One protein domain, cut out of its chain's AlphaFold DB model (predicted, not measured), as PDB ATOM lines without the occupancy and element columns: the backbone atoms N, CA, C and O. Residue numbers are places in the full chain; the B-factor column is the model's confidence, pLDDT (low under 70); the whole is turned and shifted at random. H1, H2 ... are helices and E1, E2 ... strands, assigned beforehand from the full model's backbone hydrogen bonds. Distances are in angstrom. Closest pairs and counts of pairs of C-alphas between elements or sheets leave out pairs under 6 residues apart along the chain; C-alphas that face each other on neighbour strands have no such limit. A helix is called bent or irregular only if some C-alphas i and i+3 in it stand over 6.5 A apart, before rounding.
ATOM      1  N   PHE A  37     126.190 197.639 283.517       98.19
ATOM      2  CA  PHE A  37     127.248 197.159 284.398       98.19
ATOM      3  C   PHE A  37     127.847 198.307 285.214       98.19
ATOM      4  O   PHE A  37     128.323 199.298 284.664       98.19
ATOM      5  N   ARG A  38     127.875 198.155 286.545       97.25
ATOM      6  CA  ARG A  38     128.528 199.108 287.472       97.25
ATOM      7  C   ARG A  38     129.801 198.568 288.134       97.25
ATOM      8  O   ARG A  38     130.493 199.309 288.835       97.25
ATOM      9  N   SER A  39     130.119 197.286 287.929       96.75
ATOM     10  CA  SER A  39     131.240 196.586 288.569       96.75
ATOM     11  C   SER A  39     132.118 195.856 287.549       96.75
ATOM     12  O   SER A  39     131.628 195.319 286.556       96.75
ATOM     13  N   LEU A  40     133.428 195.799 287.810       97.06
ATOM     14  CA  LEU A  40     134.381 195.125 286.921       97.06
ATOM     15  C   LEU A  40     134.108 193.616 286.752       97.06
ATOM     16  O   LEU A  40     134.218 193.143 285.623       97.06
ATOM     17  N   PRO A  41     133.739 192.838 287.797       97.31
ATOM     18  CA  PRO A  41     133.493 191.403 287.637       97.31
ATOM     19  C   PRO A  41     132.312 191.088 286.715       97.31
ATOM     20  O   PRO A  41     132.406 190.160 285.914       97.31
ATOM     21  N   SER A  42     131.227 191.872 286.793       97.12
ATOM     22  CA  SER A  42     130.026 191.657 285.975       97.12
ATOM     23  C   SER A  42     130.282 191.975 284.499       97.12
ATOM     24  O   SER A  42     130.055 191.115 283.647       97.12
ATOM     25  N   LEU A  43     130.877 193.137 284.202       97.81
ATOM     26  CA  LEU A  43     131.248 193.501 282.832       97.81
ATOM     27  C   LEU A  43     132.274 192.527 282.232       97.81
ATOM     28  O   LEU A  43     132.129 192.117 281.085       97.81
ATOM     29  N   ARG A  44     133.292 192.106 282.996       96.06
ATOM     30  CA  ARG A  44     134.293 191.133 282.519       96.06
ATOM     31  C   ARG A  44     133.706 189.741 282.293       96.06
ATOM     32  O   ARG A  44     134.162 189.037 281.397       96.06
ATOM     33  N   HIS A  45     132.706 189.331 283.074       97.25
ATOM     34  CA  HIS A  45     131.968 188.099 282.799       97.25
ATOM     35  C   HIS A  45     131.211 188.204 281.468       97.25
ATOM     36  O   HIS A  45     131.396 187.340 280.615       97.25
ATOM     37  N   TRP A  46     130.472 189.293 281.246       97.69
ATOM     38  CA  TRP A  46     129.789 189.554 279.975       97.69
ATOM     39  C   TRP A  46     130.755 189.661 278.779       97.69
ATOM     40  O   TRP A  46     130.512 189.052 277.741       97.69
ATOM     41  N   ARG A  47     131.904 190.341 278.912       97.19
ATOM     42  CA  ARG A  47     132.889 190.460 277.816       97.19
ATOM     43  C   ARG A  47     133.461 189.102 277.402       97.19
ATOM     44  O   ARG A  47     133.681 188.888 276.209       97.19
ATOM     45  N   ARG A  48     133.661 188.175 278.350       96.88
ATOM     46  CA  ARG A  48     134.060 186.795 278.026       96.88
ATOM     47  C   ARG A  48     133.009 186.104 277.164       96.88
ATOM     48  O   ARG A  48     133.382 185.601 276.115       96.88
ATOM     49  N   THR A  49     131.720 186.184 277.508       97.12
ATOM     50  CA  THR A  49     130.679 185.565 276.665       97.12
ATOM     51  C   THR A  49     130.617 186.185 275.268       97.12
ATOM     52  O   THR A  49     130.416 185.457 274.304       97.12
ATOM     53  N   GLN A  50     130.878 187.491 275.111       97.31
ATOM     54  CA  GLN A  50     130.962 188.100 273.773       97.31
ATOM     55  C   GLN A  50     132.149 187.568 272.957       97.31
ATOM     56  O   GLN A  50     131.996 187.278 271.773       97.31
ATOM     57  N   ARG A  51     133.320 187.401 273.588       94.88
ATOM     58  CA  ARG A  51     134.511 186.809 272.955       94.88
ATOM     59  C   ARG A  51     134.271 185.350 272.564       94.88
ATOM     60  O   ARG A  51     134.647 184.953 271.468       94.88
ATOM     61  N   ASP A  52     133.640 184.573 273.439       96.62
ATOM     62  CA  ASP A  52     133.354 183.150 273.212       96.62
ATOM     63  C   ASP A  52     132.285 182.950 272.111       96.62
ATOM     64  O   ASP A  52     132.212 181.894 271.495       96.62
ATOM     65  N   LEU A  53     131.503 183.997 271.811       96.50
ATOM     66  CA  LEU A  53     130.605 184.112 270.651       96.50
ATOM     67  C   LEU A  53     131.266 184.771 269.419       96.50
ATOM     68  O   LEU A  53     130.563 185.120 268.472       96.50
ATOM     69  N   HIS A  54     132.585 184.994 269.437       96.19
ATOM     70  CA  HIS A  54     133.361 185.672 268.385       96.19
ATOM     71  C   HIS A  54     132.833 187.064 267.972       96.19
ATOM     72  O   HIS A  54     133.065 187.520 266.852       96.19
ATOM     73  N   ARG A  55     132.138 187.773 268.874       96.88
ATOM     74  CA  ARG A  55     131.606 189.121 268.618       96.88
ATOM     75  C   ARG A  55     132.682 190.190 268.793       96.88
ATOM     76  O   ARG A  55     133.327 190.257 269.841       96.88
ATOM     77  N   THR A  56     132.799 191.070 267.800       98.06
ATOM     78  CA  THR A  56     133.620 192.286 267.881       98.06
ATOM     79  C   THR A  56     132.929 193.354 268.726       98.06
ATOM     80  O   THR A  56     131.708 193.527 268.664       98.06
ATOM     81  N   ILE A  57     133.720 194.077 269.516       98.56
ATOM     82  CA  ILE A  57     133.280 195.107 270.452       98.56
ATOM     83  C   ILE A  57     133.710 196.490 269.975       98.56
ATOM     84  O   ILE A  57     134.900 196.798 269.860       98.56
ATOM     85  N   GLY A  58     132.719 197.355 269.786       98.81
ATOM     86  CA  GLY A  58     132.913 198.789 269.637       98.81
ATOM     87  C   GLY A  58     132.744 199.488 270.981       98.81
ATOM     88  O   GLY A  58     131.718 199.316 271.628       98.81
ATOM     89  N   LEU A  59     133.713 200.292 271.416       98.88
ATOM     90  CA  LEU A  59     133.590 201.117 272.623       98.88
ATOM     91  C   LEU A  59     133.360 202.588 272.258       98.88
ATOM     92  O   LEU A  59     134.166 203.185 271.548       98.88
ATOM     93  N   VAL A  60     132.318 203.197 272.825       98.88
ATOM     94  CA  VAL A  60     132.084 204.648 272.782       98.88
ATOM     95  C   VAL A  60     132.256 205.226 274.195       98.88
ATOM     96  O   VAL A  60     131.347 205.100 275.023       98.88
ATOM     97  N   PRO A  61     133.417 205.829 274.524       98.75
ATOM     98  CA  PRO A  61     133.629 206.457 275.823       98.75
ATOM     99  C   PRO A  61     132.885 207.791 275.933       98.75
ATOM    100  O   PRO A  61     133.114 208.699 275.136       98.75
ATOM    101  N   THR A  62     132.030 207.944 276.946       98.44
ATOM    102  CA  THR A  62     131.314 209.200 277.228       98.44
ATOM    103  C   THR A  62     131.347 209.558 278.717       98.44
ATOM    104  O   THR A  62     131.589 208.710 279.582       98.44
ATOM    105  N   MET A  63     131.034 210.819 279.020       97.69
ATOM    106  CA  MET A  63     130.763 211.291 280.384       97.69
ATOM    107  C   MET A  63     129.255 211.358 280.702       97.69
ATOM    108  O   MET A  63     128.875 211.979 281.689       97.69
ATOM    109  N   GLY A  64     128.390 210.753 279.878       97.00
ATOM    110  CA  GLY A  64     126.948 211.033 279.893       97.00
ATOM    111  C   GLY A  64     126.619 212.412 279.314       97.00
ATOM    112  O   GLY A  64     127.472 213.029 278.664       97.00
ATOM    113  N   ALA A  65     125.394 212.888 279.548       96.88
ATOM    114  CA  ALA A  65     124.834 214.066 278.877       96.88
ATOM    115  C   ALA A  65     124.829 213.876 277.355       96.88
ATOM    116  O   ALA A  65     125.433 214.635 276.586       96.88
ATOM    117  N   LEU A  66     124.186 212.780 276.941       97.88
ATOM    118  CA  LEU A  66     124.186 212.317 275.562       97.88
ATOM    119  C   LEU A  66     123.418 213.285 274.649       97.88
ATOM    120  O   LEU A  66     122.449 213.934 275.027       97.88
ATOM    121  N   HIS A  67     123.893 213.386 273.411       97.25
ATOM    122  CA  HIS A  67     123.367 214.264 272.366       97.25
ATOM    123  C   HIS A  67     123.678 213.640 271.003       97.25
ATOM    124  O   HIS A  67     124.445 212.679 270.942       97.25
ATOM    125  N   SER A  68     123.143 214.169 269.894       97.69
ATOM    126  CA  SER A  68     123.238 213.471 268.596       97.69
ATOM    127  C   SER A  68     124.679 213.172 268.143       97.69
ATOM    128  O   SER A  68     124.914 212.113 267.577       97.69
ATOM    129  N   GLY A  69     125.662 214.013 268.501       98.06
ATOM    130  CA  GLY A  69     127.093 213.731 268.284       98.06
ATOM    131  C   GLY A  69     127.677 212.532 269.056       98.06
ATOM    132  O   GLY A  69     128.673 211.963 268.625       98.06
ATOM    133  N   HIS A  70     127.067 212.115 270.170       98.62
ATOM    134  CA  HIS A  70     127.364 210.828 270.807       98.62
ATOM    135  C   HIS A  70     126.643 209.689 270.069       98.62
ATOM    136  O   HIS A  70     127.248 208.660 269.773       98.62
ATOM    137  N   LEU A  71     125.369 209.894 269.711       98.56
ATOM    138  CA  LEU A  71     124.563 208.896 268.997       98.56
ATOM    139  C   LEU A  71     125.146 208.560 267.613       98.56
ATOM    140  O   LEU A  71     125.104 207.408 267.202       98.56
ATOM    141  N   SER A  72     125.750 209.519 266.904       98.50
ATOM    142  CA  SER A  72     126.435 209.274 265.626       98.50
ATOM    143  C   SER A  72     127.663 208.369 265.763       98.50
ATOM    144  O   SER A  72     127.918 207.564 264.873       98.50
ATOM    145  N   LEU A  73     128.403 208.455 266.877       98.81
ATOM    146  CA  LEU A  73     129.520 207.545 267.159       98.81
ATOM    147  C   LEU A  73     129.017 206.132 267.481       98.81
ATOM    148  O   LEU A  73     129.640 205.158 267.073       98.81
ATOM    149  N   ILE A  74     127.874 206.018 268.166       98.69
ATOM    150  CA  ILE A  74     127.229 204.730 268.459       98.69
ATOM    151  C   ILE A  74     126.694 204.084 267.173       98.69
ATOM    152  O   ILE A  74     126.933 202.898 266.969       98.69
ATOM    153  N   ARG A  75     126.068 204.853 266.268       98.25
ATOM    154  CA  ARG A  75     125.689 204.372 264.925       98.25
ATOM    155  C   ARG A  75     126.900 203.878 264.139       98.25
ATOM    156  O   ARG A  75     126.885 202.764 263.633       98.25
ATOM    157  N   GLN A  76     127.986 204.656 264.100       98.31
ATOM    158  CA  GLN A  76     129.217 204.217 263.440       98.31
ATOM    159  C   GLN A  76     129.756 202.911 264.053       98.31
ATOM    160  O   GLN A  76     130.189 202.022 263.324       98.31
ATOM    161  N   ALA A  77     129.691 202.765 265.379       98.62
ATOM    162  CA  ALA A  77     130.093 201.539 266.056       98.62
ATOM    163  C   ALA A  77     129.191 200.340 265.720       98.62
ATOM    164  O   ALA A  77     129.705 199.235 265.566       98.62
ATOM    165  N   ALA A  78     127.882 200.544 265.569       98.06
ATOM    166  CA  ALA A  78     126.917 199.502 265.213       98.06
ATOM    167  C   ALA A  78     127.076 198.999 263.766       98.06
ATOM    168  O   ALA A  78     126.930 197.806 263.515       98.06
ATOM    169  N   VAL A  79     127.461 199.872 262.831       97.62
ATOM    170  CA  VAL A  79     127.850 199.480 261.462       97.62
ATOM    171  C   VAL A  79     129.149 198.666 261.465       97.62
ATOM    172  O   VAL A  79     129.294 197.699 260.722       97.62
ATOM    173  N   GLU A  80     130.119 199.053 262.295       98.19
ATOM    174  CA  GLU A  80     131.489 198.532 262.236       98.19
ATOM    175  C   GLU A  80     131.811 197.383 263.220       98.19
ATOM    176  O   GLU A  80     132.908 196.821 263.122       98.19
ATOM    177  N   THR A  81     130.926 197.045 264.172       98.38
ATOM    178  CA  THR A  81     131.136 196.004 265.207       98.38
ATOM    179  C   THR A  81     129.842 195.300 265.633       98.38
ATOM    180  O   THR A  81     128.764 195.879 265.571       98.38
ATOM    181  N   SER A  82     129.945 194.055 266.115       97.12
ATOM    182  CA  SER A  82     128.784 193.213 266.460       97.12
ATOM    183  C   SER A  82     128.112 193.550 267.797       97.12
ATOM    184  O   SER A  82     127.007 193.078 268.071       97.12
ATOM    185  N   ALA A  83     128.778 194.308 268.667       97.50
ATOM    186  CA  ALA A  83     128.254 194.695 269.971       97.50
ATOM    187  C   ALA A  83     128.883 196.013 270.453       97.50
ATOM    188  O   ALA A  83     130.084 196.085 270.719       97.50
ATOM    189  N   VAL A  84     128.062 197.052 270.612       98.69
ATOM    190  CA  VAL A  84     128.518 198.369 271.070       98.69
ATOM    191  C   VAL A  84     128.406 198.488 272.590       98.69
ATOM    192  O   VAL A  84     127.342 198.286 273.172       98.69
ATOM    193  N   VAL A  85     129.508 198.857 273.238       98.81
ATOM    194  CA  VAL A  85     129.580 199.229 274.653       98.81
ATOM    195  C   VAL A  85     129.656 200.747 274.753       98.81
ATOM    196  O   VAL A  85     130.585 201.364 274.233       98.81
ATOM    197  N   VAL A  86     128.723 201.359 275.477       98.81
ATOM    198  CA  VAL A  86     128.776 202.792 275.803       98.81
ATOM    199  C   VAL A  86     129.229 202.941 277.248       98.81
ATOM    200  O   VAL A  86     128.582 202.406 278.149       98.81
ATOM    201  N   SER A  87     130.329 203.655 277.510       98.81
ATOM    202  CA  SER A  87     130.666 204.011 278.896       98.81
ATOM    203  C   SER A  87     130.054 205.358 279.258       98.81
ATOM    204  O   SER A  87     130.176 206.307 278.490       98.81
ATOM    205  N   ILE A  88     129.450 205.460 280.440       98.50
ATOM    206  CA  ILE A  88     128.936 206.707 281.018       98.50
ATOM    207  C   ILE A  88     129.668 206.924 282.340       98.50
ATOM    208  O   ILE A  88     129.340 206.300 283.351       98.50
ATOM    209  N   TYR A  89     130.702 207.767 282.325       97.94
ATOM    210  CA  TYR A  89     131.498 208.057 283.517       97.94
ATOM    211  C   TYR A  89     132.105 209.464 283.478       97.94
ATOM    212  O   TYR A  89     133.000 209.741 282.680       97.94
ATOM    213  N   VAL A  90     131.642 210.352 284.365       96.75
ATOM    214  CA  VAL A  90     132.266 211.664 284.598       96.75
ATOM    215  C   VAL A  90     133.554 211.438 285.384       96.75
ATOM    216  O   VAL A  90     133.528 211.278 286.599       96.75
ATOM    217  N   ASN A  91     134.680 211.375 284.682       96.00
ATOM    218  CA  ASN A  91     135.992 211.104 285.260       96.00
ATOM    219  C   ASN A  91     136.544 212.321 286.027       96.00
ATOM    220  O   ASN A  91     136.885 213.301 285.369       96.00
ATOM    221  N   PRO A  92     136.761 212.283 287.355       92.88
ATOM    222  CA  PRO A  92     137.304 213.437 288.075       92.88
ATOM    223  C   PRO A  92     138.754 213.784 287.685       92.88
ATOM    224  O   PRO A  92     139.154 214.939 287.772       92.88
ATOM    225  N   ALA A  93     139.546 212.818 287.195       91.44
ATOM    226  CA  ALA A  93     140.972 213.025 286.897       91.44
ATOM    227  C   ALA A  93     141.245 213.942 285.692       91.44
ATOM    228  O   ALA A  93     142.386 214.351 285.495       91.44
ATOM    229  N   GLN A  94     140.230 214.213 284.863       91.75
ATOM    230  CA  GLN A  94     140.314 215.102 283.695       91.75
ATOM    231  C   GLN A  94     139.639 216.463 283.930       91.75
ATOM    232  O   GLN A  94     139.320 217.164 282.969       91.75
ATOM    233  N   PHE A  95     139.402 216.823 285.191       91.56
ATOM    234  CA  PHE A  95     138.987 218.164 285.577       91.56
ATOM    235  C   PHE A  95     140.074 218.779 286.457       91.56
ATOM    236  O   PHE A  95     140.547 218.142 287.398       91.56
ATOM    237  N   GLY A  96     140.453 220.021 286.176       86.19
ATOM    238  CA  GLY A  96     141.236 220.841 287.100       86.19
ATOM    239  C   GLY A  96     140.427 221.219 288.347       86.19
ATOM    240  O   GLY A  96     139.199 221.155 288.344       86.19
ATOM    241  N   VAL A  97     141.117 221.644 289.409       81.50
ATOM    242  CA  VAL A  97     140.516 222.009 290.711       81.50
ATOM    243  C   VAL A  97     139.398 223.049 290.572       81.50
ATOM    244  O   VAL A  97     138.361 222.943 291.218       81.50
ATOM    245  N   ASN A  98     139.594 224.024 289.680       84.56
ATOM    246  CA  ASN A  98     138.675 225.139 289.434       84.56
ATOM    247  C   ASN A  98     137.771 224.923 288.200       84.56
ATOM    248  O   ASN A  98     137.231 225.888 287.661       84.56
ATOM    249  N   GLU A  99     137.647 223.687 287.702       88.88
ATOM    250  CA  GLU A  99     136.816 223.358 286.535       88.88
ATOM    251  C   GLU A  99     135.410 222.855 286.915       88.88
ATOM    252  O   GLU A  99     135.071 222.644 288.078       88.88
ATOM    253  N   ASP A 100     134.558 222.649 285.908       88.69
ATOM    254  CA  ASP A 100     133.112 222.440 286.041       88.69
ATOM    255  C   ASP A 100     132.686 221.032 286.515       88.69
ATOM    256  O   ASP A 100     131.572 220.600 286.225       88.69
ATOM    257  N   LEU A 101     133.531 220.309 287.261       89.19
ATOM    258  CA  LEU A 101     133.257 218.935 287.721       89.19
ATOM    259  C   LEU A 101     131.971 218.839 288.559       89.19
ATOM    260  O   LEU A 101     131.170 217.920 288.379       89.19
ATOM    261  N   ALA A 102     131.765 219.787 289.476       88.06
ATOM    262  CA  ALA A 102     130.604 219.799 290.367       88.06
ATOM    263  C   ALA A 102     129.290 220.102 289.622       88.06
ATOM    264  O   ALA A 102     128.245 219.554 289.976       88.06
ATOM    265  N   SER A 103     129.354 220.943 288.583       88.88
ATOM    266  CA  SER A 103     128.211 221.376 287.769       88.88
ATOM    267  C   SER A 103     127.982 220.534 286.509       88.88
ATOM    268  O   SER A 103     126.984 220.760 285.825       88.88
ATOM    269  N   TYR A 104     128.871 219.582 286.194       92.62
ATOM    270  CA  TYR A 104     128.769 218.768 284.982       92.62
ATOM    271  C   TYR A 104     127.408 218.042 284.919       92.62
ATOM    272  O   TYR A 104     127.027 217.408 285.912       92.62
ATOM    273  N   PRO A 105     126.664 218.099 283.794       88.12
ATOM    274  CA  PRO A 105     125.296 217.588 283.748       88.12
ATOM    275  C   PRO A 105     125.216 216.077 284.007       88.12
ATOM    276  O   PRO A 105     125.969 215.290 283.437       88.12
ATOM    277  N   LYS A 106     124.268 215.669 284.859       90.94
ATOM    278  CA  LYS A 106     124.017 214.270 285.241       90.94
ATOM    279  C   LYS A 106     122.601 213.886 284.822       90.94
ATOM    280  O   LYS A 106     121.651 214.098 285.567       90.94
ATOM    281  N   THR A 107     122.463 213.351 283.615       93.94
ATOM    282  CA  THR A 107     121.177 213.165 282.915       93.94
ATOM    283  C   THR A 107     120.820 211.692 282.719       93.94
ATOM    284  O   THR A 107     120.312 211.315 281.669       93.94
ATOM    285  N   TRP A 108     121.089 210.855 283.726       95.25
ATOM    286  CA  TRP A 108     121.032 209.388 283.641       95.25
ATOM    287  C   TRP A 108     119.783 208.833 282.935       95.25
ATOM    288  O   TRP A 108     119.918 208.068 281.984       95.25
ATOM    289  N   ASP A 109     118.583 209.255 283.341       95.50
ATOM    290  CA  ASP A 109     117.335 208.734 282.766       95.50
ATOM    291  C   ASP A 109     117.152 209.141 281.293       95.50
ATOM    292  O   ASP A 109     116.679 208.346 280.481       95.50
ATOM    293  N   SER A 110     117.595 210.351 280.929       96.75
ATOM    294  CA  SER A 110     117.603 210.841 279.542       96.75
ATOM    295  C   SER A 110     118.642 210.102 278.695       96.75
ATOM    296  O   SER A 110     118.346 209.677 277.582       96.75
ATOM    297  N   ASP A 111     119.841 209.875 279.240       97.75
ATOM    298  CA  ASP A 111     120.903 209.122 278.572       97.75
ATOM    299  C   ASP A 111     120.443 207.675 278.301       97.75
ATOM    300  O   ASP A 111     120.599 207.168 277.191       97.75
ATOM    301  N   CYS A 112     119.801 207.019 279.277       96.44
ATOM    302  CA  CYS A 112     119.221 205.687 279.106       96.44
ATOM    303  C   CYS A 112     118.053 205.659 278.106       96.44
ATOM    304  O   CYS A 112     117.957 204.708 277.328       96.44
ATOM    305  N   ALA A 113     117.184 206.677 278.091       96.25
ATOM    306  CA  ALA A 113     116.111 206.786 277.102       96.25
ATOM    307  C   ALA A 113     116.673 206.918 275.676       96.25
ATOM    308  O   ALA A 113     116.308 206.128 274.807       96.25
ATOM    309  N   LEU A 114     117.632 207.828 275.462       97.75
ATOM    310  CA  LEU A 114     118.298 208.024 274.170       97.75
ATOM    311  C   LEU A 114     118.993 206.752 273.669       97.75
ATOM    312  O   LEU A 114     118.902 206.439 272.486       97.75
ATOM    313  N   LEU A 115     119.659 205.998 274.552       97.88
ATOM    314  CA  LEU A 115     120.294 204.729 274.181       97.88
ATOM    315  C   LEU A 115     119.278 203.642 273.818       97.88
ATOM    316  O   LEU A 115     119.489 202.926 272.846       97.88
ATOM    317  N   ARG A 116     118.173 203.528 274.565       95.44
ATOM    318  CA  ARG A 116     117.095 202.567 274.282       95.44
ATOM    319  C   ARG A 116     116.403 202.862 272.953       95.44
ATOM    320  O   ARG A 116     116.067 201.939 272.216       95.44
ATOM    321  N   ASP A 117     116.157 204.137 272.675       95.94
ATOM    322  CA  ASP A 117     115.445 204.549 271.471       95.94
ATOM    323  C   ASP A 117     116.369 204.479 270.238       95.94
ATOM    324  O   ASP A 117     115.917 204.050 269.179       95.94
ATOM    325  N   LEU A 118     117.680 204.719 270.402       96.62
ATOM    326  CA  LEU A 118     118.694 204.418 269.384       96.62
ATOM    327  C   LEU A 118     118.873 202.908 269.135       96.62
ATOM    328  O   LEU A 118     119.011 202.504 267.989       96.62
ATOM    329  N   ASP A 119     118.869 202.054 270.162       95.06
ATOM    330  CA  ASP A 119     118.993 200.594 269.979       95.06
ATOM    331  C   ASP A 119     117.821 200.019 269.161       95.06
ATOM    332  O   ASP A 119     117.999 199.092 268.376       95.06
ATOM    333  N   ARG A 120     116.634 200.634 269.272       93.12
ATOM    334  CA  ARG A 120     115.475 200.337 268.420       93.12
ATOM    335  C   ARG A 120     115.681 200.799 266.975       93.12
ATOM    336  O   ARG A 120     115.462 200.010 266.066       93.12
ATOM    337  N   GLU A 121     116.139 202.037 266.775       94.44
ATOM    338  CA  GLU A 121     116.486 202.584 265.451       94.44
ATOM    339  C   GLU A 121     117.505 201.681 264.729       94.44
ATOM    340  O   GLU A 121     117.311 201.322 263.571       94.44
ATOM    341  N   LEU A 122     118.549 201.244 265.440       94.25
ATOM    342  CA  LEU A 122     119.583 200.340 264.925       94.25
ATOM    343  C   LEU A 122     119.058 198.932 264.602       94.25
ATOM    344  O   LEU A 122     119.585 198.287 263.702       94.25
ATOM    345  N   ALA A 123     118.048 198.447 265.329       90.56
ATOM    346  CA  ALA A 123     117.421 197.150 265.073       90.56
ATOM    347  C   ALA A 123     116.433 197.177 263.889       90.56
ATOM    348  O   ALA A 123     116.171 196.135 263.290       90.56
ATOM    349  N   GLU A 124     115.878 198.347 263.563       90.44
ATOM    350  CA  GLU A 124     115.038 198.573 262.380       90.44
ATOM    351  C   GLU A 124     115.892 198.796 261.112       90.44
ATOM    352  O   GLU A 124     115.487 198.411 260.014       90.44
ATOM    353  N   ASP A 125     117.104 199.342 261.259       85.50
ATOM    354  CA  ASP A 125     118.099 199.484 260.191       85.50
ATOM    355  C   ASP A 125     118.937 198.202 259.997       85.50
ATOM    356  O   ASP A 125     119.964 197.972 260.644       85.50
ATOM    357  N   GLY A 126     118.518 197.385 259.025       81.81
ATOM    358  CA  GLY A 126     119.199 196.151 258.615       81.81
ATOM    359  C   GLY A 126     120.603 196.321 258.008       81.81
ATOM    360  O   GLY A 126     121.194 195.323 257.601       81.81
ATOM    361  N   GLY A 127     121.142 197.544 257.924       89.06
ATOM    362  CA  GLY A 127     122.535 197.807 257.553       89.06
ATOM    363  C   GLY A 127     123.549 197.640 258.694       89.06
ATOM    364  O   GLY A 127     124.755 197.659 258.436       89.06
ATOM    365  N   ASN A 128     123.101 197.481 259.945       92.69
ATOM    366  CA  ASN A 128     123.983 197.394 261.112       92.69
ATOM    367  C   ASN A 128     124.513 195.971 261.369       92.69
ATOM    368  O   ASN A 128     123.783 194.984 261.292       92.69
ATOM    369  N   LEU A 129     125.791 195.869 261.749       92.75
ATOM    370  CA  LEU A 129     126.438 194.619 262.168       92.75
ATOM    371  C   LEU A 129     126.103 194.249 263.627       92.75
ATOM    372  O   LEU A 129     126.202 193.082 264.014       92.75
ATOM    373  N   GLY A 130     125.736 195.235 264.446       92.38
ATOM    374  CA  GLY A 130     125.466 195.073 265.870       92.38
ATOM    375  C   GLY A 130     124.509 196.118 266.437       92.38
ATOM    376  O   GLY A 130     123.966 196.951 265.721       92.38
ATOM    377  N   SER A 131     124.312 196.071 267.755       94.69
ATOM    378  CA  SER A 131     123.410 196.965 268.494       94.69
ATOM    379  C   SER A 131     124.072 197.494 269.777       94.69
ATOM    380  O   SER A 131     125.242 197.188 270.053       94.69
ATOM    381  N   VAL A 132     123.356 198.290 270.581       97.00
ATOM    382  CA  VAL A 132     123.838 198.775 271.883       97.00
ATOM    383  C   VAL A 132     123.795 197.627 272.896       97.00
ATOM    384  O   VAL A 132     122.825 197.408 273.615       97.00
ATOM    385  N   ALA A 133     124.880 196.865 272.955       96.69
ATOM    386  CA  ALA A 133     124.937 195.594 273.664       96.69
ATOM    387  C   ALA A 133     125.233 195.717 275.171       96.69
ATOM    388  O   ALA A 133     125.003 194.753 275.903       96.69
ATOM    389  N   ALA A 134     125.755 196.859 275.644       98.19
ATOM    390  CA  ALA A 134     125.924 197.150 277.072       98.19
ATOM    391  C   ALA A 134     126.151 198.643 277.382       98.19
ATOM    392  O   ALA A 134     126.773 199.371 276.605       98.19
ATOM    393  N   VAL A 135     125.771 199.062 278.594       98.62
ATOM    394  CA  VAL A 135     126.246 200.310 279.218       98.62
ATOM    395  C   VAL A 135     127.201 199.987 280.362       98.62
ATOM    396  O   VAL A 135     126.858 199.230 281.271       98.62
ATOM    397  N   PHE A 136     128.382 200.607 280.375       98.75
ATOM    398  CA  PHE A 136     129.275 200.596 281.534       98.75
ATOM    399  C   PHE A 136     129.182 201.927 282.288       98.75
ATOM    400  O   PHE A 136     129.678 202.950 281.823       98.75
ATOM    401  N   ALA A 137     128.558 201.905 283.465       98.25
ATOM    402  CA  ALA A 137     128.318 203.081 284.302       98.25
ATOM    403  C   ALA A 137     128.955 202.913 285.699       98.25
ATOM    404  O   ALA A 137     128.240 202.730 286.697       98.25
ATOM    405  N   PRO A 138     130.300 202.884 285.781       97.88
ATOM    406  CA  PRO A 138     131.030 202.638 287.018       97.88
ATOM    407  C   PRO A 138     130.913 203.793 288.016       97.88
ATOM    408  O   PRO A 138     130.628 204.934 287.666       97.88
ATOM    409  N   THR A 139     131.206 203.483 289.278       96.12
ATOM    410  CA  THR A 139     131.443 204.487 290.326       96.12
ATOM    411  C   THR A 139     132.923 204.867 290.390       96.12
ATOM    412  O   THR A 139     133.777 204.109 289.916       96.12
ATOM    413  N   ASP A 140     133.252 205.970 291.068       95.31
ATOM    414  CA  ASP A 140     134.648 206.344 291.334       95.31
ATOM    415  C   ASP A 140     135.415 205.234 292.049       95.31
ATOM    416  O   ASP A 140     136.532 204.933 291.655       95.31
ATOM    417  N   ARG A 141     134.805 204.534 293.015       95.94
ATOM    418  CA  ARG A 141     135.428 203.376 293.682       95.94
ATOM    419  C   ARG A 141     135.662 202.195 292.730       95.94
ATOM    420  O   ARG A 141     136.619 201.449 292.911       95.94
ATOM    421  N   THR A 142     134.814 202.020 291.712       96.88
ATOM    422  CA  THR A 142     134.998 200.987 290.677       96.88
ATOM    423  C   THR A 142     136.175 201.334 289.761       96.88
ATOM    424  O   THR A 142     136.941 200.446 289.391       96.88
ATOM    425  N   MET A 143     136.335 202.611 289.394       97.38
ATOM    426  CA  MET A 143     137.440 203.060 288.539       97.38
ATOM    427  C   MET A 143     138.746 203.236 289.319       97.38
ATOM    428  O   MET A 143     139.814 202.929 288.799       97.38
ATOM    429  N   TYR A 144     138.689 203.733 290.546       95.94
ATOM    430  CA  TYR A 144     139.812 204.082 291.413       95.94
ATOM    431  C   TYR A 144     139.756 203.254 292.713       95.94
ATOM    432  O   TYR A 144     139.473 203.794 293.783       95.94
ATOM    433  N   PRO A 145     140.014 201.931 292.647       94.62
ATOM    434  CA  PRO A 145     139.885 201.037 293.801       94.62
ATOM    435  C   PRO A 145     140.873 201.355 294.933       94.62
ATOM    436  O   PRO A 145     140.560 201.100 296.092       94.62
ATOM    437  N   SER A 146     142.025 201.950 294.607       93.50
ATOM    438  CA  SER A 146     143.040 202.418 295.565       93.50
ATOM    439  C   SER A 146     142.827 203.868 296.031       93.50
ATOM    440  O   SER A 146     143.723 204.448 296.635       93.50
ATOM    441  N   GLY A 147     141.670 204.470 295.728       92.31
ATOM    442  CA  GLY A 147     141.395 205.891 295.946       92.31
ATOM    443  C   GLY A 147     141.654 206.753 294.705       92.31
ATOM    444  O   GLY A 147     142.452 206.410 293.829       92.31
ATOM    445  N   PHE A 148     140.932 207.870 294.610       89.81
ATOM    446  CA  PHE A 148     141.115 208.865 293.554       89.81
ATOM    447  C   PHE A 148     142.436 209.628 293.788       89.81
ATOM    448  O   PHE A 148     142.609 210.177 294.874       89.81
ATOM    449  N   PRO A 149     143.366 209.685 292.814       84.38
ATOM    450  CA  PRO A 149     144.715 210.207 293.054       84.38
ATOM    451  C   PRO A 149     144.812 211.741 293.133       84.38
ATOM    452  O   PRO A 149     145.890 212.253 293.420       84.38
ATOM    453  N   GLY A 150     143.721 212.476 292.888       87.94
ATOM    454  CA  GLY A 150     143.677 213.942 292.941       87.94
ATOM    455  C   GLY A 150     143.641 214.624 291.568       87.94
ATOM    456  O   GLY A 150     143.871 213.999 290.529       87.94
ATOM    457  N   GLN A 151     143.326 215.923 291.580       89.06
ATOM    458  CA  GLN A 151     143.224 216.781 290.387       89.06
ATOM    459  C   GLN A 151     144.502 217.600 290.119       89.06
ATOM    460  O   GLN A 151     144.656 218.137 289.023       89.06
ATOM    461  N   GLU A 152     145.416 217.667 291.094       90.62
ATOM    462  CA  GLU A 152     146.632 218.492 291.063       90.62
ATOM    463  C   GLU A 152     147.675 218.020 290.045       90.62
ATOM    464  O   GLU A 152     147.744 216.841 289.690       90.62
ATOM    465  N   VAL A 153     148.545 218.926 289.594       88.81
ATOM    466  CA  VAL A 153     149.615 218.598 288.634       88.81
ATOM    467  C   VAL A 153     150.601 217.582 289.214       88.81
ATOM    468  O   VAL A 153     150.983 216.645 288.517       88.81
ATOM    469  N   ASP A 154     150.950 217.691 290.491       90.88
ATOM    470  CA  ASP A 154     151.907 216.818 291.176       90.88
ATOM    471  C   ASP A 154     151.249 215.656 291.949       90.88
ATOM    472  O   ASP A 154     151.945 214.923 292.656       90.88
ATOM    473  N   ALA A 155     149.933 215.468 291.793       91.88
ATOM    474  CA  ALA A 155     149.134 214.382 292.361       91.88
ATOM    475  C   ALA A 155     149.842 213.011 292.315       91.88
ATOM    476  O   ALA A 155     150.452 212.639 291.309       91.88
ATOM    477  N   LYS A 156     149.745 212.229 293.399       91.06
ATOM    478  CA  LYS A 156     150.408 210.917 293.511       91.06
ATOM    479  C   LYS A 156     149.435 209.790 293.166       91.06
ATOM    480  O   LYS A 156     148.376 209.661 293.771       91.06
ATOM    481  N   GLY A 157     149.811 208.947 292.209       90.75
ATOM    482  CA  GLY A 157     149.016 207.796 291.790       90.75
ATOM    483  C   GLY A 157     149.470 207.221 290.453       90.75
ATOM    484  O   GLY A 157     150.442 207.685 289.859       90.75
ATOM    485  N   SER A 158     148.750 206.209 289.971       94.44
ATOM    486  CA  SER A 158     148.991 205.608 288.656       94.44
ATOM    487  C   SER A 158     148.299 206.423 287.564       94.44
ATOM    488  O   SER A 158     147.068 206.491 287.521       94.44
ATOM    489  N   PHE A 159     149.090 206.996 286.661       95.88
ATOM    490  CA  PHE A 159     148.621 207.801 285.535       95.88
ATOM    491  C   PHE A 159     149.242 207.330 284.220       95.88
ATOM    492  O   PHE A 159     150.328 206.757 284.204       95.88
ATOM    493  N   VAL A 160     148.572 207.644 283.113       96.94
ATOM    494  CA  VAL A 160     149.143 207.609 281.764       96.94
ATOM    495  C   VAL A 160     149.316 209.045 281.284       96.94
ATOM    496  O   VAL A 160     148.379 209.841 281.339       96.94
ATOM    497  N   THR A 161     150.512 209.374 280.810       96.06
ATOM    498  CA  THR A 161     150.832 210.632 280.126       96.06
ATOM    499  C   THR A 161     151.254 210.329 278.689       96.06
ATOM    500  O   THR A 161     151.696 209.227 278.370       96.06
ATOM    501  N   THR A 162     151.073 211.290 277.782       95.75
ATOM    502  CA  THR A 162     151.376 211.103 276.354       95.75
ATOM    503  C   THR A 162     152.087 212.339 275.826       95.75
ATOM    504  O   THR A 162     151.473 213.264 275.290       95.75
ATOM    505  N   THR A 163     153.400 212.378 276.022       94.62
ATOM    506  CA  THR A 163     154.240 213.534 275.700       94.62
ATOM    507  C   THR A 163     154.775 213.448 274.258       94.62
ATOM    508  O   THR A 163     154.886 212.354 273.691       94.62
ATOM    509  N   PRO A 164     155.027 214.579 273.575       94.19
ATOM    510  CA  PRO A 164     154.601 215.938 273.916       94.19
ATOM    511  C   PRO A 164     153.150 216.245 273.480       94.19
ATOM    512  O   PRO A 164     152.735 217.401 273.457       94.19
ATOM    513  N   ALA A 165     152.370 215.242 273.054       95.00
ATOM    514  CA  ALA A 165     151.053 215.452 272.438       95.00
ATOM    515  C   ALA A 165     150.018 216.072 273.396       95.00
ATOM    516  O   ALA A 165     149.224 216.913 272.976       95.00
ATOM    517  N   GLY A 166     150.046 215.687 274.674       94.06
ATOM    518  CA  GLY A 166     149.197 216.244 275.729       94.06
ATOM    519  C   GLY A 166     149.709 217.549 276.353       94.06
ATOM    520  O   GLY A 166     149.041 218.075 277.230       94.06
ATOM    521  N   GLU A 167     150.863 218.070 275.923       94.44
ATOM    522  CA  GLU A 167     151.557 219.223 276.539       94.44
ATOM    523  C   GLU A 167     151.504 220.489 275.660       94.44
ATOM    524  O   GLU A 167     152.137 221.501 275.948       94.44
ATOM    525  N   LYS A 168     150.755 220.437 274.553       94.56
ATOM    526  CA  LYS A 168     150.554 221.543 273.602       94.56
ATOM    527  C   LYS A 168     149.101 222.018 273.631       94.56
ATOM    528  O   LYS A 168     148.248 221.321 274.169       94.56
ATOM    529  N   LEU A 169     148.808 223.156 272.996       95.62
ATOM    530  CA  LEU A 169     147.441 223.645 272.739       95.62
ATOM    531  C   LEU A 169     146.558 223.637 274.009       95.62
ATOM    532  O   LEU A 169     146.890 224.333 274.968       95.62
ATOM    533  N   GLU A 170     145.473 222.854 274.055       95.44
ATOM    534  CA  GLU A 170     144.585 222.767 275.227       95.44
ATOM    535  C   GLU A 170     145.325 222.250 276.471       95.44
ATOM    536  O   GLU A 170     145.037 222.685 277.581       95.44
ATOM    537  N   GLY A 171     146.342 221.403 276.299       93.62
ATOM    538  CA  GLY A 171     147.160 220.872 277.390       93.62
ATOM    539  C   GLY A 171     147.985 221.932 278.121       93.62
ATOM    540  O   GLY A 171     148.285 221.759 279.294       93.62
ATOM    541  N   VAL A 172     148.290 223.062 277.471       94.38
ATOM    542  CA  VAL A 172     148.921 224.220 278.135       94.38
ATOM    543  C   VAL A 172     147.907 224.953 279.018       94.38
ATOM    544  O   VAL A 172     148.245 225.402 280.107       94.38
ATOM    545  N   GLN A 173     146.656 225.051 278.560       94.00
ATOM    546  CA  GLN A 173     145.567 225.716 279.286       94.00
ATOM    547  C   GLN A 173     144.994 224.841 280.412       94.00
ATOM    548  O   GLN A 173     144.486 225.358 281.403       94.00
ATOM    549  N   ARG A 174     145.069 223.513 280.263       94.19
ATOM    550  CA  ARG A 174     144.492 222.514 281.172       94.19
ATOM    551  C   ARG A 174     145.533 221.419 281.490       94.19
ATOM    552  O   ARG A 174     145.394 220.293 281.003       94.19
ATOM    553  N   PRO A 175     146.570 221.706 282.308       90.56
ATOM    554  CA  PRO A 175     147.766 220.858 282.453       90.56
ATOM    555  C   PRO A 175     147.529 219.401 282.874       90.56
ATOM    556  O   PRO A 175     148.348 218.529 282.592       90.56
ATOM    557  N   THR A 176     146.412 219.103 283.542       92.50
ATOM    558  CA  THR A 176     146.073 217.741 283.991       92.50
ATOM    559  C   THR A 176     145.071 217.022 283.085       92.50
ATOM    560  O   THR A 176     144.903 215.806 283.218       92.50
ATOM    561  N   PHE A 177     144.462 217.717 282.114       95.75
ATOM    562  CA  PHE A 177     143.355 217.201 281.304       95.75
ATOM    563  C   PHE A 177     143.728 215.939 280.525       95.75
ATOM    564  O   PHE A 177     143.133 214.881 280.741       95.75
ATOM    565  N   PHE A 178     144.749 216.006 279.664       97.56
ATOM    566  CA  PHE A 178     145.120 214.864 278.822       97.56
ATOM    567  C   PHE A 178     145.716 213.695 279.609       97.56
ATOM    568  O   PHE A 178     145.523 212.549 279.206       97.56
ATOM    569  N   ARG A 179     146.344 213.947 280.766       96.62
ATOM    570  CA  ARG A 179     146.721 212.887 281.714       96.62
ATOM    571  C   ARG A 179     145.477 212.173 282.245       96.62
ATOM    572  O   ARG A 179     145.426 210.945 282.240       96.62
ATOM    573  N   GLY A 180     144.458 212.921 282.668       96.75
ATOM    574  CA  GLY A 180     143.177 212.373 283.113       96.75
ATOM    575  C   GLY A 180     142.475 211.545 282.036       96.75
ATOM    576  O   GLY A 180     142.057 210.417 282.309       96.75
ATOM    577  N   VAL A 181     142.405 212.081 280.815       98.12
ATOM    578  CA  VAL A 181     141.795 211.442 279.637       98.12
ATOM    579  C   VAL A 181     142.534 210.161 279.241       98.12
ATOM    580  O   VAL A 181     141.904 209.110 279.120       98.12
ATOM    581  N   ALA A 182     143.862 210.203 279.090       98.25
ATOM    582  CA  ALA A 182     144.660 209.022 278.756       98.25
ATOM    583  C   ALA A 182     144.554 207.951 279.856       98.25
ATOM    584  O   ALA A 182     144.340 206.777 279.561       98.25
ATOM    585  N   THR A 183     144.594 208.354 281.131       97.94
ATOM    586  CA  THR A 183     144.450 207.432 282.270       97.94
ATOM    587  C   THR A 183     143.087 206.735 282.276       97.94
ATOM    588  O   THR A 183     143.031 205.516 282.445       97.94
ATOM    589  N   VAL A 184     141.975 207.458 282.080       98.25
ATOM    590  CA  VAL A 184     140.646 206.823 282.059       98.25
ATOM    591  C   VAL A 184     140.439 205.971 280.808       98.25
ATOM    592  O   VAL A 184     139.898 204.874 280.926       98.25
ATOM    593  N   CYS A 185     140.933 206.400 279.643       98.56
ATOM    594  CA  CYS A 185     140.842 205.617 278.412       98.56
ATOM    595  C   CYS A 185     141.653 204.320 278.514       98.56
ATOM    596  O   CYS A 185     141.097 203.256 278.268       98.56
ATOM    597  N   MET A 186     142.901 204.368 278.996       98.56
ATOM    598  CA  MET A 186     143.705 203.168 279.271       98.56
ATOM    599  C   MET A 186     142.955 202.184 280.180       98.56
ATOM    600  O   MET A 186     142.918 200.983 279.913       98.56
ATOM    601  N   LYS A 187     142.303 202.683 281.238       98.19
ATOM    602  CA  LYS A 187     141.508 201.848 282.151       98.19
ATOM    603  C   LYS A 187     140.290 201.252 281.447       98.19
ATOM    604  O   LYS A 187     140.085 200.048 281.546       98.19
ATOM    605  N   LEU A 188     139.520 202.047 280.702       98.62
ATOM    606  CA  LEU A 188     138.373 201.561 279.927       98.62
ATOM    607  C   LEU A 188     138.786 200.505 278.890       98.62
ATOM    608  O   LEU A 188     138.111 199.484 278.773       98.62
ATOM    609  N   PHE A 189     139.916 200.684 278.206       98.56
ATOM    610  CA  PHE A 189     140.402 199.739 277.196       98.56
ATOM    611  C   PHE A 189     140.836 198.417 277.853       98.56
ATOM    612  O   PHE A 189     140.461 197.354 277.376       98.56
ATOM    613  N   ASN A 190     141.487 198.453 279.023       97.94
ATOM    614  CA  ASN A 190     141.804 197.256 279.826       97.94
ATOM    615  C   ASN A 190     140.584 196.600 280.520       97.94
ATOM    616  O   ASN A 190     140.676 195.489 281.052       97.94
ATOM    617  N   ILE A 191     139.447 197.295 280.596       97.56
ATOM    618  CA  ILE A 191     138.207 196.786 281.199       97.56
ATOM    619  C   ILE A 191     137.303 196.142 280.140       97.56
ATOM    620  O   ILE A 191     136.749 195.073 280.393       97.56
ATOM    621  N   VAL A 192     137.158 196.794 278.983       98.19
ATOM    622  CA  VAL A 192     136.249 196.413 277.887       98.19
ATOM    623  C   VAL A 192     136.948 195.551 276.828       98.19
ATOM    624  O   VAL A 192     136.286 194.751 276.169       98.19
ATOM    625  N   THR A 193     138.267 195.719 276.666       97.81
ATOM    626  CA  THR A 193     139.107 195.150 275.595       97.81
ATOM    627  C   THR A 193     138.438 195.238 274.218       97.81
ATOM    628  O   THR A 193     138.086 194.198 273.662       97.81
ATOM    629  N   PRO A 194     138.161 196.452 273.705       98.50
ATOM    630  CA  PRO A 194     137.465 196.632 272.438       98.50
ATOM    631  C   PRO A 194     138.407 196.472 271.241       98.50
ATOM    632  O   PRO A 194     139.526 196.980 271.255       98.50
ATOM    633  N   GLU A 195     137.919 195.857 270.171       98.62
ATOM    634  CA  GLU A 195     138.603 195.819 268.878       98.62
ATOM    635  C   GLU A 195     138.583 197.208 268.204       98.62
ATOM    636  O   GLU A 195     139.521 197.568 267.491       98.62
ATOM    637  N   LYS A 196     137.550 198.031 268.461       98.88
ATOM    638  CA  LYS A 196     137.443 199.415 267.956       98.88
ATOM    639  C   LYS A 196     136.956 200.396 269.019       98.88
ATOM    640  O   LYS A 196     136.027 200.098 269.766       98.88
ATOM    641  N   VAL A 197     137.508 201.608 269.046       98.88
ATOM    642  CA  VAL A 197     137.055 202.699 269.929       98.88
ATOM    643  C   VAL A 197     136.734 203.971 269.144       98.88
ATOM    644  O   VAL A 197     137.497 204.361 268.262       98.88
ATOM    645  N   TYR A 198     135.626 204.634 269.474       98.88
ATOM    646  CA  TYR A 198     135.070 205.751 268.701       98.88
ATOM    647  C   TYR A 198     135.139 207.062 269.483       98.88
ATOM    648  O   TYR A 198     134.624 207.163 270.596       98.88
ATOM    649  N   PHE A 199     135.739 208.086 268.874       98.81
ATOM    650  CA  PHE A 199     135.832 209.439 269.427       98.81
ATOM    651  C   PHE A 199     135.378 210.493 268.412       98.81
ATOM    652  O   PHE A 199     135.554 210.331 267.206       98.81
ATOM    653  N   GLY A 200     134.821 211.605 268.894       98.25
ATOM    654  CA  GLY A 200     134.434 212.729 268.041       98.25
ATOM    655  C   GLY A 200     135.625 213.611 267.663       98.25
ATOM    656  O   GLY A 200     136.415 213.999 268.522       98.25
ATOM    657  N   GLN A 201     135.712 214.003 266.390       97.62
ATOM    658  CA  GLN A 201     136.714 214.940 265.863       97.62
ATOM    659  C   GLN A 201     136.666 216.319 266.540       97.62
ATOM    660  O   GLN A 201     137.665 217.035 266.527       97.62
ATOM    661  N   LYS A 202     135.529 216.681 267.156       97.38
ATOM    662  CA  LYS A 202     135.335 217.919 267.931       97.38
ATOM    663  C   LYS A 202     136.491 218.167 268.897       97.38
ATOM    664  O   LYS A 202     136.993 219.283 268.981       97.38
ATOM    665  N   ASP A 203     136.925 217.118 269.584       97.25
ATOM    666  CA  ASP A 203     137.995 217.157 270.574       97.25
ATOM    667  C   ASP A 203     139.295 216.657 269.919       97.25
ATOM    668  O   ASP A 203     139.878 215.638 270.289       97.25
ATOM    669  N   VAL A 204     139.726 217.350 268.856       96.56
ATOM    670  CA  VAL A 204     140.756 216.859 267.920       96.56
ATOM    671  C   VAL A 204     142.066 216.473 268.613       96.56
ATOM    672  O   VAL A 204     142.627 215.418 268.308       96.56
ATOM    673  N   GLN A 205     142.524 217.248 269.602       97.88
ATOM    674  CA  GLN A 205     143.746 216.933 270.346       97.88
ATOM    675  C   GLN A 205     143.599 215.666 271.201       97.88
ATOM    676  O   GLN A 205     144.536 214.869 271.250       97.88
ATOM    677  N   GLN A 206     142.421 215.413 271.784       98.25
ATOM    678  CA  GLN A 206     142.127 214.141 272.449       98.25
ATOM    679  C   GLN A 206     142.276 212.975 271.466       98.25
ATOM    680  O   GLN A 206     142.898 211.972 271.811       98.25
ATOM    681  N   THR A 207     141.792 213.101 270.225       98.06
ATOM    682  CA  THR A 207     141.961 212.027 269.226       98.06
ATOM    683  C   THR A 207     143.435 211.764 268.893       98.06
ATOM    684  O   THR A 207     143.827 210.606 268.754       98.06
ATOM    685  N   VAL A 208     144.279 212.804 268.837       98.19
ATOM    686  CA  VAL A 208     145.732 212.673 268.615       98.19
ATOM    687  C   VAL A 208     146.416 212.005 269.812       98.19
ATOM    688  O   VAL A 208     147.200 211.074 269.621       98.19
ATOM    689  N   VAL A 209     146.089 212.430 271.037       98.44
ATOM    690  CA  VAL A 209     146.600 211.835 272.283       98.44
ATOM    691  C   VAL A 209     146.232 210.353 272.369       98.44
ATOM    692  O   VAL A 209     147.113 209.525 272.586       98.44
ATOM    693  N   ILE A 210     144.971 209.990 272.119       98.56
ATOM    694  CA  ILE A 210     144.522 208.594 272.183       98.56
ATOM    695  C   ILE A 210     145.125 207.739 271.061       98.56
ATOM    696  O   ILE A 210     145.566 206.626 271.336       98.56
ATOM    697  N   ARG A 211     145.229 208.245 269.822       98.56
ATOM    698  CA  ARG A 211     145.932 207.535 268.735       98.56
ATOM    699  C   ARG A 211     147.397 207.266 269.079       98.56
ATOM    700  O   ARG A 211     147.883 206.167 268.821       98.56
ATOM    701  N   LYS A 212     148.091 208.243 269.674       98.31
ATOM    702  CA  LYS A 212     149.477 208.070 270.123       98.31
ATOM    703  C   LYS A 212     149.570 207.081 271.290       98.31
ATOM    704  O   LYS A 212     150.403 206.192 271.226       98.31
ATOM    705  N   MET A 213     148.683 207.160 272.284       98.56
ATOM    706  CA  MET A 213     148.624 206.202 273.396       98.56
ATOM    707  C   MET A 213     148.422 204.761 272.900       98.56
ATOM    708  O   MET A 213     149.189 203.881 273.270       98.56
ATOM    709  N   VAL A 214     147.438 204.521 272.028       98.56
ATOM    710  CA  VAL A 214     147.173 203.192 271.447       98.56
ATOM    711  C   VAL A 214     148.398 202.650 270.709       98.56
ATOM    712  O   VAL A 214     148.773 201.499 270.917       98.56
ATOM    713  N   LYS A 215     149.061 203.488 269.900       98.38
ATOM    714  CA  LYS A 215     150.276 203.105 269.171       98.38
ATOM    715  C   LYS A 215     151.454 202.806 270.106       98.38
ATOM    716  O   LYS A 215     152.084 201.767 269.965       98.38
ATOM    717  N   ASP A 216     151.764 203.720 271.023       98.31
ATOM    718  CA  ASP A 216     152.961 203.651 271.870       98.31
ATOM    719  C   ASP A 216     152.883 202.515 272.905       98.31
ATOM    720  O   ASP A 216     153.907 201.942 273.262       98.31
ATOM    721  N   PHE A 217     151.675 202.170 273.369       98.19
ATOM    722  CA  PHE A 217     151.427 201.035 274.267       98.19
ATOM    723  C   PHE A 217     151.079 199.731 273.520       98.19
ATOM    724  O   PHE A 217     150.632 198.777 274.153       98.19
ATOM    725  N   CYS A 218     151.278 199.679 272.195       98.19
ATOM    726  CA  CYS A 218     151.041 198.502 271.345       98.19
ATOM    727  C   CYS A 218     149.650 197.864 271.548       98.19
ATOM    728  O   CYS A 218     149.521 196.642 271.629       98.19
ATOM    729  N   MET A 219     148.610 198.690 271.680       98.31
ATOM    730  CA  MET A 219     147.260 198.230 272.005       98.31
ATOM    731  C   MET A 219     146.541 197.703 270.759       98.31
ATOM    732  O   MET A 219     146.454 198.403 269.751       98.31
ATOM    733  N   ASP A 220     145.958 196.507 270.861       97.25
ATOM    734  CA  ASP A 220     145.159 195.871 269.805       97.25
ATOM    735  C   ASP A 220     143.728 196.451 269.750       97.25
ATOM    736  O   ASP A 220     142.734 195.803 270.075       97.25
ATOM    737  N   THR A 221     143.638 197.746 269.436       98.38
ATOM    738  CA  THR A 221     142.385 198.508 269.342       98.38
ATOM    739  C   THR A 221     142.497 199.548 268.227       98.38
ATOM    740  O   THR A 221     143.338 200.444 268.291       98.38
ATOM    741  N   GLU A 222     141.608 199.521 267.232       98.69
ATOM    742  CA  GLU A 222     141.565 200.573 266.212       98.69
ATOM    743  C   GLU A 222     140.880 201.841 266.756       98.69
ATOM    744  O   GLU A 222     139.747 201.803 267.241       98.69
ATOM    745  N   VAL A 223     141.530 203.002 266.626       98.75
ATOM    746  CA  VAL A 223     140.903 204.294 266.951       98.75
ATOM    747  C   VAL A 223     140.133 204.820 265.740       98.75
ATOM    748  O   VAL A 223     140.716 205.224 264.727       98.75
ATOM    749  N   ARG A 224     138.812 204.884 265.874       98.75
ATOM    750  CA  ARG A 224     137.860 205.458 264.922       98.75
ATOM    751  C   ARG A 224     137.557 206.902 265.324       98.75
ATOM    752  O   ARG A 224     137.362 207.200 266.503       98.75
ATOM    753  N   VAL A 225     137.555 207.818 264.356       98.56
ATOM    754  CA  VAL A 225     137.240 209.238 264.593       98.56
ATOM    755  C   VAL A 225     136.063 209.636 263.715       98.56
ATOM    756  O   VAL A 225     136.193 209.645 262.494       98.56
ATOM    757  N   GLY A 226     134.931 209.945 264.347       98.19
ATOM    758  CA  GLY A 226     133.724 210.421 263.673       98.19
ATOM    759  C   GLY A 226     133.712 211.950 263.539       98.19
ATOM    760  O   GLY A 226     134.299 212.637 264.382       98.19
ATOM    761  N   PRO A 227     133.059 212.514 262.508       97.69
ATOM    762  CA  PRO A 227     133.018 213.957 262.275       97.69
ATOM    763  C   PRO A 227     132.284 214.719 263.391       97.69
ATOM    764  O   PRO A 227     131.435 214.178 264.100       97.69
ATOM    765  N   THR A 228     132.585 216.012 263.531       97.75
ATOM    766  CA  THR A 228     131.889 216.900 264.476       97.75
ATOM    767  C   THR A 228     130.440 217.134 264.052       97.75
ATOM    768  O   THR A 228     130.184 217.886 263.111       97.75
ATOM    769  N   VAL A 229     129.486 216.558 264.786       97.88
ATOM    770  CA  VAL A 229     128.057 216.863 264.620       97.88
ATOM    771  C   VAL A 229     127.730 218.247 265.188       97.88
ATOM    772  O   VAL A 229     128.262 218.666 266.223       97.88
ATOM    773  N   ARG A 230     126.853 218.968 264.488       97.19
ATOM    774  CA  ARG A 230     126.482 220.358 264.763       97.19
ATOM    775  C   ARG A 230     124.966 220.503 264.887       97.19
ATOM    776  O   ARG A 230     124.216 219.712 264.324       97.19
ATOM    777  N   GLU A 231     124.539 221.507 265.640       95.88
ATOM    778  CA  GLU A 231     123.172 222.028 265.645       95.88
ATOM    779  C   GLU A 231     122.861 222.692 264.285       95.88
ATOM    780  O   GLU A 231     123.767 222.928 263.480       95.88
ATOM    781  N   SER A 232     121.588 222.983 264.001       95.62
ATOM    782  CA  SER A 232     121.143 223.504 262.694       95.62
ATOM    783  C   SER A 232     121.752 224.860 262.316       95.62
ATOM    784  O   SER A 232     121.894 225.156 261.133       95.62
ATOM    785  N   ASP A 233     122.165 225.658 263.302       94.25
ATOM    786  CA  ASP A 233     122.881 226.925 263.118       94.25
ATOM    787  C   ASP A 233     124.412 226.767 263.011       94.25
ATOM    788  O   ASP A 233     125.137 227.749 262.863       94.25
ATOM    789  N   GLY A 234     124.925 225.537 263.065       94.94
ATOM    790  CA  GLY A 234     126.347 225.222 262.944       94.94
ATOM    791  C   GLY A 234     127.118 225.153 264.265       94.94
ATOM    792  O   GLY A 234     128.293 224.767 264.235       94.94
ATOM    793  N   LEU A 235     126.512 225.446 265.422       96.25
ATOM    794  CA  LEU A 235     127.184 225.242 266.711       96.25
ATOM    795  C   LEU A 235     127.551 223.759 266.894       96.25
ATOM    796  O   LEU A 235     126.724 222.878 266.688       96.25
ATOM    797  N   ALA A 236     128.795 223.453 267.276       96.88
ATOM    798  CA  ALA A 236     129.186 222.076 267.585       96.88
ATOM    799  C   ALA A 236     128.412 221.567 268.811       96.88
ATOM    800  O   ALA A 236     128.370 222.244 269.841       96.88
ATOM    801  N   MET A 237     127.819 220.372 268.720       95.94
ATOM    802  CA  MET A 237     127.067 219.824 269.848       95.94
ATOM    803  C   MET A 237     127.997 219.501 271.020       95.94
ATOM    804  O   MET A 237     129.033 218.850 270.858       95.94
TER     805      MET A 237
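AT A GLANCE: This is residues 37 to 237 of the 283 residues of the protein "Pantoate--beta-alanine ligase" of Pseudogymnoascus sp. 24MN13 (UniProt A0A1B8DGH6). A strongly twisted sheet of five parallel strands forms the middle layer of three, with H2 and H3 over one face and H1, H6 and H7 over the other; the sheet curls round H2. Two long stretches hold no named element, residues 89 to 107 between E2 and H3 and residues 144 to 169 between H4 and H5, and the small helices H4 and H5 are not on the sheet. The printed part has 201 residues, with seven named helices and five strands in the order H1 E1 H2 E2 H3 E3 H4 H5 H6 E4 H7 E5; the sheet's order is E3 E2 E1 E4 E5, and the class is mixed. The whole is compact, with a radius of gyration of the C-alphas of 16.5 A and spans of 49 by 44 by 32 A.

HOW THE PARTS SIT: H1, residues 40 to 52, is on the sheet at a height of 10.2 A. E1, residues 57 to 62, and E2, residues 83 to 88, are parallel neighbours, with N 60 and O 85 2.9 A apart, within hydrogen-bond range. H2, residues 68 to 80, is on the face opposite to H1; its closest C-alphas to E1 are those of Ala 77 and Gly 58, 5.3 A. H3, residues 108 to 124, touches H2 with residues 115 to 122 alone, Leu 122 and Arg 75 having the closest C-alphas, 7.3 A, at a steep tilt of 40 degrees, the same way. E3, residues 131 to 136, is an edge strand parallel to E2, with N 86 and O 134 3.0 A apart. H4, residues 140 to 143, and H5, residues 170 to 173, are apart and not on the sheet. H6, residues 177 to 192, touches H1 with residues 191 to 192 alone, Val 192 and Arg 47 having the closest C-alphas, 6.8 A. E4, residues 196 to 200, is parallel to E1, with N 198 and O 59 2.9 A apart. H7, residues 201 to 216, touches H6 at a steep tilt of 63 degrees, the closest C-alphas being those of Ile 210 and Ala 182, 6.6 A; it is irregular, C-alphas 202 and 205 being 8.8 A apart. E5, residues 222 to 226, is parallel to E4, with N 224 and O 197 2.8 A apart. E1, H2, E2; E2, H3, E3; and E4, H7, E5 are strand-helix-strand units, two parallel neighbour strands with a helix between, each with a right-handed crossover. In H1, H3 and H6 each O i to N i+4 pair is within hydrogen-bond range; in H2 8 of 9 are, in H7 10 of 12, and H4 and H5 are too short for such a pair.

IN THESE COORDINATES: H1 begins at C-alpha 40 (134.381, 195.125, 286.921), and E5 ends at C-alpha 226 (133.724, 210.421, 263.673). The longer helices measure 24.6 A in H3, 22.2 A in H6 and 20.7 A in H7.

THE WHOLE: The C-alphas farthest apart, those of Gly 126 and Asp 154, are 50.6 A apart. The printed part has no cut; its long links are E2 to H3 and H4 to H5. The mean pLDDT of the printed part is 95.8, and no printed residue is under 70.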